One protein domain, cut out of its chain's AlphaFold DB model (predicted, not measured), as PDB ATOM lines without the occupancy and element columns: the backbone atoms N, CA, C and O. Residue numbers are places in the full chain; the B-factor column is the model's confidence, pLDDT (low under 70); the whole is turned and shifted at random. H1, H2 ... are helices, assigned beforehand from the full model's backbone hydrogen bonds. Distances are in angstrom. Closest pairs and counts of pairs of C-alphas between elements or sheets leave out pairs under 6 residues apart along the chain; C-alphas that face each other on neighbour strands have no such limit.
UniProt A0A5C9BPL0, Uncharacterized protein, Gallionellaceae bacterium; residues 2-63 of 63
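AT A GLANCE: This is residues 2 to 63 of the 63 residues of an uncharacterized protein of Gallionellaceae bacterium (UniProt A0A5C9BPL0). With little regular structure, this is a rod in outline: the winding stretch of residues 2 to 37 loops back alongside the helix H1, with the first residues at one end of the rod and the short helix H2 at the other. The printed part has 62 residues, with H1 then H2 along it and no named strand. The class is all helix, though the named elements hold only 22 residues. The whole is loose, with a radius of gyration of the C-alphas of 13.2 A and spans of 46 by 18 by 15 A.

IN THESE COORDINATES: Start at C-alpha 2, at (-13.332, -2.938, -17.882), and read through 36 residues with no named element. Find C-alpha 38 at (0.449, -20.404, -19.098); from there H1, residues 38 to 51, runs 20.1 A. H2, residues 55 to 62, runs 10.4 A and ends at C-alpha 62, at (1.250, -41.161, -34.333).

HOW THE PARTS SIT: A tight link of 3 residues joins H1 to H2. The two helices are only just apart, their closest C-alphas 8.0 A from each other. In H1 and H2 every O i to N i+4 pair is within hydrogen-bond range.

THE WHOLE: The C-alphas of Asn 2 and Lys 55, the two farthest apart, are separated by 46.7 A. The printed part has no cut. Look for pLDDT under 70 at residues 2 to 5 and 63.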
ATOM      1  N   ASN A   2     -12.537  -1.726 -17.660       48.09
ATOM      2  CA  ASN A   2     -13.332  -2.938 -17.882       48.09
ATOM      3  C   ASN A   2     -12.881  -4.010 -16.887       48.09
ATOM      4  O   ASN A   2     -11.712  -4.372 -16.872       48.09
ATOM      5  N   GLU A   3     -13.818  -4.451 -16.059       52.62
ATOM      6  CA  GLU A   3     -13.671  -5.343 -14.901       52.62
ATOM      7  C   GLU A   3     -13.595  -6.824 -15.310       52.62
ATOM      8  O   GLU A   3     -14.041  -7.704 -14.581       52.62
ATOM      9  N   ASN A   4     -13.055  -7.105 -16.495       59.97
ATOM     10  CA  ASN A   4     -12.733  -8.464 -16.900       59.97
ATOM     11  C   ASN A   4     -11.283  -8.698 -16.511       59.97
ATOM     12  O   ASN A   4     -10.389  -8.592 -17.345       59.97
ATOM     13  N   ASP A   5     -11.051  -8.950 -15.225       69.56
ATOM     14  CA  ASP A   5      -9.827  -9.631 -14.838       69.56
ATOM     15  C   ASP A   5      -9.834 -10.949 -15.612       69.56
ATOM     16  O   ASP A   5     -10.705 -11.776 -15.369       69.56
ATOM     17  N   ASP A   6      -8.966 -11.097 -16.609       86.50
ATOM     18  CA  ASP A   6      -8.945 -12.247 -17.510       86.50
ATOM     19  C   ASP A   6      -8.945 -13.547 -16.682       86.50
ATOM     20  O   ASP A   6      -7.944 -13.901 -16.061       86.50
ATOM     21  N   ILE A   7     -10.103 -14.209 -16.561       93.88
ATOM     22  CA  ILE A   7     -10.275 -15.348 -15.653       93.88
ATOM     23  C   ILE A   7      -9.756 -16.600 -16.343       93.88
ATOM     24  O   ILE A   7     -10.200 -16.945 -17.440       93.88
ATOM     25  N   CYS A   8      -8.862 -17.318 -15.670       95.12
ATOM     26  CA  CYS A   8      -8.326 -18.575 -16.161       95.12
ATOM     27  C   CYS A   8      -9.393 -19.672 -16.120       95.12
ATOM     28  O   CYS A   8      -9.881 -20.032 -15.049       95.12
ATOM     29  N   GLY A   9      -9.695 -20.263 -17.273       93.94
ATOM     30  CA  GLY A   9     -10.687 -21.326 -17.417       93.94
ATOM     31  C   GLY A   9     -10.282 -22.674 -16.817       93.94
ATOM     32  O   GLY A   9     -11.081 -23.601 -16.848       93.94
ATOM     33  N   LEU A  10      -9.062 -22.806 -16.279       94.19
ATOM     34  CA  LEU A  10      -8.582 -24.035 -15.629       94.19
ATOM     35  C   LEU A  10      -8.629 -23.964 -14.098       94.19
ATOM     36  O   LEU A  10      -8.979 -24.948 -13.445       94.19
ATOM     37  N   CYS A  11      -8.260 -22.819 -13.516       94.44
ATOM     38  CA  CYS A  11      -8.186 -22.641 -12.061       94.44
ATOM     39  C   CYS A  11      -9.233 -21.664 -11.501       94.44
ATOM     40  O   CYS A  11      -9.411 -21.600 -10.286       94.44
ATOM     41  N   GLY A  12      -9.924 -20.907 -12.362       92.69
ATOM     42  CA  GLY A  12     -10.945 -19.928 -11.984       92.69
ATOM     43  C   GLY A  12     -10.400 -18.640 -11.362       92.69
ATOM     44  O   GLY A  12     -11.182 -17.833 -10.859       92.69
ATOM     45  N   LEU A  13      -9.078 -18.439 -11.359       94.25
ATOM     46  CA  LEU A  13      -8.436 -17.248 -10.802       94.25
ATOM     47  C   LEU A  13      -8.181 -16.184 -11.884       94.25
ATOM     48  O   LEU A  13      -7.956 -16.537 -13.044       94.25
ATOM     49  N   PRO A  14      -8.181 -14.892 -11.514       93.75
ATOM     50  CA  PRO A  14      -7.857 -13.802 -12.429       93.75
ATOM     51  C   PRO A  14      -6.391 -13.805 -12.882       93.75
ATOM     52  O   PRO A  14      -5.516 -14.393 -12.241       93.75
ATOM     53  N   GLY A  15      -6.120 -13.082 -13.968       91.88
ATOM     54  CA  GLY A  15      -4.775 -12.849 -14.497       91.88
ATOM     55  C   GLY A  15      -4.323 -13.866 -15.543       91.88
ATOM     56  O   GLY A  15      -3.122 -14.072 -15.689       91.88
ATOM     57  N   ALA A  16      -5.259 -14.533 -16.217       93.69
ATOM     58  CA  ALA A  16      -4.973 -15.352 -17.382       93.69
ATOM     59  C   ALA A  16      -4.236 -14.522 -18.439       93.69
ATOM     60  O   ALA A  16      -4.549 -13.356 -18.669       93.69
ATOM     61  N   ASP A  17      -3.233 -15.125 -19.060       93.25
ATOM     62  CA  ASP A  17      -2.230 -14.417 -19.853       93.25
ATOM     63  C   ASP A  17      -2.167 -14.903 -21.304       93.25
ATOM     64  O   ASP A  17      -1.454 -14.318 -22.127       93.25
ATOM     65  N   LYS A  18      -2.930 -15.947 -21.649       92.50
ATOM     66  CA  LYS A  18      -2.957 -16.500 -23.002       92.50
ATOM     67  C   LYS A  18      -4.263 -17.205 -23.363       92.50
ATOM     68  O   LYS A  18      -5.025 -17.649 -22.512       92.50
ATOM     69  N   ILE A  19      -4.455 -17.378 -24.668       93.81
ATOM     70  CA  ILE A  19      -5.433 -18.309 -25.246       93.81
ATOM     71  C   ILE A  19      -4.821 -19.723 -25.201       93.81
ATOM     72  O   ILE A  19      -3.652 -19.865 -25.586       93.81
ATOM     73  N   PRO A  20      -5.552 -20.757 -24.749       92.81
ATOM     74  CA  PRO A  20      -5.051 -22.128 -24.692       92.81
ATOM     75  C   PRO A  20      -4.666 -22.669 -26.078       92.81
ATOM     76  O   PRO A  20      -5.184 -22.242 -27.113       92.81
ATOM     77  N   HIS A  21      -3.735 -23.618 -26.116       88.88
ATOM     78  CA  HIS A  21      -3.297 -24.255 -27.348       88.88
ATOM     79  C   HIS A  21      -4.436 -25.065 -27.989       88.88
ATOM     80  O   HIS A  21      -5.191 -25.721 -27.284       88.88
ATOM     81  N   PRO A  22      -4.554 -25.110 -29.326       87.94
ATOM     82  CA  PRO A  22      -5.674 -25.793 -29.982       87.94
ATOM     83  C   PRO A  22      -5.583 -27.327 -29.951       87.94
ATOM     84  O   PRO A  22      -6.527 -28.005 -30.351       87.94
ATOM     85  N   SER A  23      -4.439 -27.892 -29.555       87.62
ATOM     86  CA  SER A  23      -4.199 -29.336 -29.553       87.62
ATOM     87  C   SER A  23      -4.048 -29.830 -28.126       87.62
ATOM     88  O   SER A  23      -3.028 -29.576 -27.501       87.62
ATOM     89  N   HIS A  24      -5.056 -30.540 -27.639       87.56
ATOM     90  CA  HIS A  24      -5.105 -31.048 -26.273       87.56
ATOM     91  C   HIS A  24      -4.876 -32.553 -26.229       87.56
ATOM     92  O   HIS A  24      -5.247 -33.271 -27.163       87.56
ATOM     93  N   TRP A  25      -4.320 -33.043 -25.124       89.38
ATOM     94  CA  TRP A  25      -4.318 -34.476 -24.843       89.38
ATOM     95  C   TRP A  25      -5.753 -34.998 -24.664       89.38
ATOM     96  O   TRP A  25      -6.624 -34.253 -24.214       89.38
ATOM     97  N   PRO A  26      -6.017 -36.291 -24.936       86.56
ATOM     98  CA  PRO A  26      -7.365 -36.860 -24.830       86.56
ATOM     99  C   PRO A  26      -8.054 -36.662 -23.467       86.56
ATOM    100  O   PRO A  26      -9.271 -36.508 -23.422       86.56
ATOM    101  N   ASP A  27      -7.284 -36.642 -22.373       86.81
ATOM    102  CA  ASP A  27      -7.773 -36.486 -20.991       86.81
ATOM    103  C   ASP A  27      -7.443 -35.105 -20.385       86.81
ATOM    104  O   ASP A  27      -7.438 -34.907 -19.157       86.81
ATOM    105  N   GLU A  28      -7.086 -34.145 -21.235       91.94
ATOM    106  CA  GLU A  28      -6.854 -32.770 -20.816       91.94
ATOM    107  C   GLU A  28      -8.174 -32.092 -20.458       91.94
ATOM    108  O   GLU A  28      -9.217 -32.342 -21.064       91.94
ATOM    109  N   ARG A  29      -8.139 -31.239 -19.433       91.75
ATOM    110  CA  ARG A  29      -9.315 -30.458 -19.062       91.75
ATOM    111  C   ARG A  29      -9.532 -29.369 -20.107       91.75
ATOM    112  O   ARG A  29      -8.608 -28.630 -20.425       91.75
ATOM    113  N   VAL A  30     -10.762 -29.267 -20.604       89.94
ATOM    114  CA  VAL A  30     -11.180 -28.155 -21.462       89.94
ATOM    115  C   VAL A  30     -11.388 -26.927 -20.572       89.94
ATOM    116  O   VAL A  30     -12.121 -27.041 -19.589       89.94
ATOM    117  N   PRO A  31     -10.750 -25.785 -20.871       91.69
ATOM    118  CA  PRO A  31     -10.968 -24.557 -20.120       91.69
ATOM    119  C   PRO A  31     -12.419 -24.070 -20.220       91.69
ATOM    120  O   PRO A  31     -13.013 -24.094 -21.296       91.69
ATOM    121  N   ASP A  32     -12.966 -23.578 -19.108       90.62
ATOM    122  CA  ASP A  32     -14.330 -23.028 -19.044       90.62
ATOM    123  C   ASP A  32     -14.439 -21.597 -19.615       90.62
ATOM    124  O   ASP A  32     -15.537 -21.056 -19.769       90.62
ATOM    125  N   THR A  33     -13.304 -20.963 -19.919       91.25
ATOM    126  CA  THR A  33     -13.203 -19.625 -20.514       91.25
ATOM    127  C   THR A  33     -12.234 -19.639 -21.698       91.25
ATOM    128  O   THR A  33     -11.498 -20.603 -21.911       91.25
ATOM    129  N   ASP A  34     -12.193 -18.538 -22.450       91.69
ATOM    130  CA  ASP A  34     -11.304 -18.392 -23.609       91.69
ATOM    131  C   ASP A  34      -9.824 -18.178 -23.234       91.69
ATOM    132  O   ASP A  34      -8.960 -18.176 -24.114       91.69
ATOM    133  N   LEU A  35      -9.519 -17.966 -21.947       94.31
ATOM    134  CA  LEU A  35      -8.182 -17.622 -21.469       94.31
ATOM    135  C   LEU A  35      -7.729 -18.560 -20.354       94.31
ATOM    136  O   LEU A  35      -8.508 -19.005 -19.517       94.31
ATOM    137  N   VAL A  36      -6.432 -18.833 -20.314       95.44
ATOM    138  CA  VAL A  36      -5.787 -19.639 -19.275       95.44
ATOM    139  C   VAL A  36      -4.485 -18.985 -18.837       95.44
ATOM    140  O   VAL A  36      -3.895 -18.202 -19.580       95.44
ATOM    141  N   HIS A  37      -4.023 -19.313 -17.632       96.88
ATOM    142  CA  HIS A  37      -2.629 -19.078 -17.260       96.88
ATOM    143  C   HIS A  37      -1.729 -20.050 -18.022       96.88
ATOM    144  O   HIS A  37      -2.042 -21.242 -18.105       96.88
ATOM    145  N   ALA A  38      -0.582 -19.568 -18.496       94.94
ATOM    146  CA  ALA A  38       0.449 -20.404 -19.098       94.94
ATOM    147  C   ALA A  38       0.868 -21.564 -18.188       94.94
ATOM    148  O   ALA A  38       0.960 -22.702 -18.648       94.94
ATOM    149  N   ASP A  39       1.030 -21.303 -16.891       95.75
ATOM    150  CA  ASP A  39       1.410 -22.333 -15.925       95.75
ATOM    151  C   ASP A  39       0.306 -23.385 -15.742       95.75
ATOM    152  O   ASP A  39       0.591 -24.581 -15.768       95.75
ATOM    153  N   CYS A  40      -0.966 -22.971 -15.644       95.81
ATOM    154  CA  CYS A  40      -2.086 -23.909 -15.518       95.81
ATOM    155  C   CYS A  40      -2.215 -24.818 -16.743       95.81
ATOM    156  O   CYS A  40      -2.495 -26.006 -16.597       95.81
ATOM    157  N   GLU A  41      -2.008 -24.283 -17.946       95.44
ATOM    158  CA  GLU A  41      -2.021 -25.094 -19.163       95.44
ATOM    159  C   GLU A  41      -0.870 -26.111 -19.168       95.44
ATOM    160  O   GLU A  41      -1.091 -27.285 -19.456       95.44
ATOM    161  N   VAL A  42       0.348 -25.702 -18.792       94.56
ATOM    162  CA  VAL A  42       1.506 -26.610 -18.719       94.56
ATOM    163  C   VAL A  42       1.271 -27.727 -17.701       94.56
ATOM    164  O   VAL A  42       1.552 -28.892 -17.993       94.56
ATOM    165  N   GLU A  43       0.738 -27.400 -16.525       95.38
ATOM    166  CA  GLU A  43       0.411 -28.380 -15.488       95.38
ATOM    167  C   GLU A  43      -0.673 -29.363 -15.949       95.38
ATOM    168  O   GLU A  43      -0.530 -30.576 -15.761       95.38
ATOM    169  N   GLU A  44      -1.729 -28.872 -16.604       94.81
ATOM    170  CA  GLU A  44      -2.797 -29.724 -17.127       94.81
ATOM    171  C   GLU A  44      -2.337 -30.608 -18.279       94.81
ATOM    172  O   GLU A  44      -2.648 -31.801 -18.292       94.81
ATOM    173  N   CYS A  45      -1.540 -30.067 -19.195       93.19
ATOM    174  CA  CYS A  45      -0.931 -30.814 -20.283       93.19
ATOM    175  C   CYS A  45      -0.009 -31.915 -19.729       93.19
ATOM    176  O   CYS A  45      -0.092 -33.076 -20.140       93.19
ATOM    177  N   ALA A  46       0.815 -31.604 -18.722       92.75
ATOM    178  CA  ALA A  46       1.665 -32.584 -18.050       92.75
ATOM    179  C   ALA A  46       0.838 -33.688 -17.370       92.75
ATOM    180  O   ALA A  46       1.103 -34.874 -17.593       92.75
ATOM    181  N   ARG A  47      -0.202 -33.323 -16.607       93.75
ATOM    182  CA  ARG A  47      -1.128 -34.267 -15.962       93.75
ATOM    183  C   ARG A  47      -1.796 -35.182 -16.989       93.75
ATOM    184  O   ARG A  47      -1.780 -36.401 -16.824       93.75
ATOM    185  N   ALA A  48      -2.374 -34.607 -18.041       92.00
ATOM    186  CA  ALA A  48      -3.078 -35.347 -19.081       92.00
ATOM    187  C   ALA A  48      -2.129 -36.268 -19.854       92.00
ATOM    188  O   ALA A  48      -2.441 -37.438 -20.063       92.00
ATOM    189  N   SER A  49      -0.923 -35.797 -20.180       91.00
ATOM    190  CA  SER A  49       0.096 -36.615 -20.840       91.00
ATOM    191  C   SER A  49       0.567 -37.798 -19.984       91.00
ATOM    192  O   SER A  49       0.871 -38.859 -20.531       91.00
ATOM    193  N   ALA A  50       0.619 -37.643 -18.655       89.25
ATOM    194  CA  ALA A  50       1.010 -38.701 -17.723       89.25
ATOM    195  C   ALA A  50      -0.086 -39.767 -17.551       89.25
ATOM    196  O   ALA A  50       0.220 -40.952 -17.378       89.25
ATOM    197  N   MET A  51      -1.352 -39.344 -17.619       87.69
ATOM    198  CA  MET A  51      -2.529 -40.217 -17.589       87.69
ATOM    199  C   MET A  51      -2.760 -40.926 -18.927       87.69
ATOM    200  O   MET A  51      -3.190 -42.079 -18.947       87.69
ATOM    201  N   CYS A  52      -2.423 -40.271 -20.038       85.56
ATOM    202  CA  CYS A  52      -2.531 -40.836 -21.373       85.56
ATOM    203  C   CYS A  52      -1.443 -41.903 -21.580       85.56
ATOM    204  O   CYS A  52      -0.283 -41.603 -21.881       85.56
ATOM    205  N   GLN A  53      -1.820 -43.171 -21.395       82.19
ATOM    206  CA  GLN A  53      -0.942 -44.338 -21.495       82.19
ATOM    207  C   GLN A  53      -1.473 -45.370 -22.501       82.19
ATOM    208  O   GLN A  53      -2.654 -45.401 -22.849       82.19
ATOM    209  N   GLY A  54      -0.589 -46.259 -22.956       82.62
ATOM    210  CA  GLY A  54      -0.951 -47.374 -23.831       82.62
ATOM    211  C   GLY A  54      -1.401 -46.934 -25.227       82.62
ATOM    212  O   GLY A  54      -0.883 -45.970 -25.785       82.62
ATOM    213  N   LYS A  55      -2.370 -47.662 -25.796       80.12
ATOM    214  CA  LYS A  55      -2.799 -47.484 -27.194       80.12
ATOM    215  C   LYS A  55      -3.310 -46.076 -27.502       80.12
ATOM    216  O   LYS A  55      -2.981 -45.555 -28.556       80.12
ATOM    217  N   ALA A  56      -4.033 -45.449 -26.572       78.69
ATOM    218  CA  ALA A  56      -4.558 -44.095 -26.757       78.69
ATOM    219  C   ALA A  56      -3.435 -43.057 -26.918       78.69
ATOM    220  O   ALA A  56      -3.527 -42.160 -27.753       78.69
ATOM    221  N   ARG A  57      -2.337 -43.218 -26.167       83.38
ATOM    222  CA  ARG A  57      -1.147 -42.374 -26.305       83.38
ATOM    223  C   ARG A  57      -0.467 -42.591 -27.652       83.38
ATOM    224  O   ARG A  57      -0.094 -41.624 -28.307       83.38
ATOM    225  N   ASP A  58      -0.284 -43.850 -28.043       84.31
ATOM    226  CA  ASP A  58       0.365 -44.193 -29.310       84.31
ATOM    227  C   ASP A  58      -0.438 -43.689 -30.513       84.31
ATOM    228  O   ASP A  58       0.159 -43.161 -31.443       84.31
ATOM    229  N   GLU A  59      -1.765 -43.813 -30.490       85.50
ATOM    230  CA  GLU A  59      -2.654 -43.290 -31.535       85.50
ATOM    231  C   GLU A  59      -2.580 -41.761 -31.610       85.50
ATOM    232  O   GLU A  59      -2.340 -41.214 -32.683       85.50
ATOM    233  N   PHE A  60      -2.677 -41.071 -30.469       84.31
ATOM    234  CA  PHE A  60      -2.588 -39.609 -30.418       84.31
ATOM    235  C   PHE A  60      -1.237 -39.073 -30.917       84.31
ATOM    236  O   PHE A  60      -1.188 -38.090 -31.651       84.31
ATOM    237  N   LEU A  61      -0.130 -39.727 -30.548       82.69
ATOM    238  CA  LEU A  61       1.216 -39.312 -30.954       82.69
ATOM    239  C   LEU A  61       1.558 -39.652 -32.406       82.69
ATOM    240  O   LEU A  61       2.485 -39.056 -32.957       82.69
ATOM    241  N   ARG A  62       0.893 -40.649 -33.002       82.50
ATOM    242  CA  ARG A  62       1.250 -41.161 -34.333       82.50
ATOM    243  C   ARG A  62       0.386 -40.623 -35.464       82.50
ATOM    244  O   ARG A  62       0.892 -40.696 -36.578       82.50
ATOM    245  N   GLY A  63      -0.801 -40.072 -35.175       61.38
ATOM    246  CA  GLY A  63      -1.655 -39.363 -36.140       61.38
ATOM    247  C   GLY A  63      -2.060 -40.196 -37.347       61.38
ATOM    248  O   GLY A  63      -1.292 -40.216 -38.333       61.38
TER     249      GLY A  63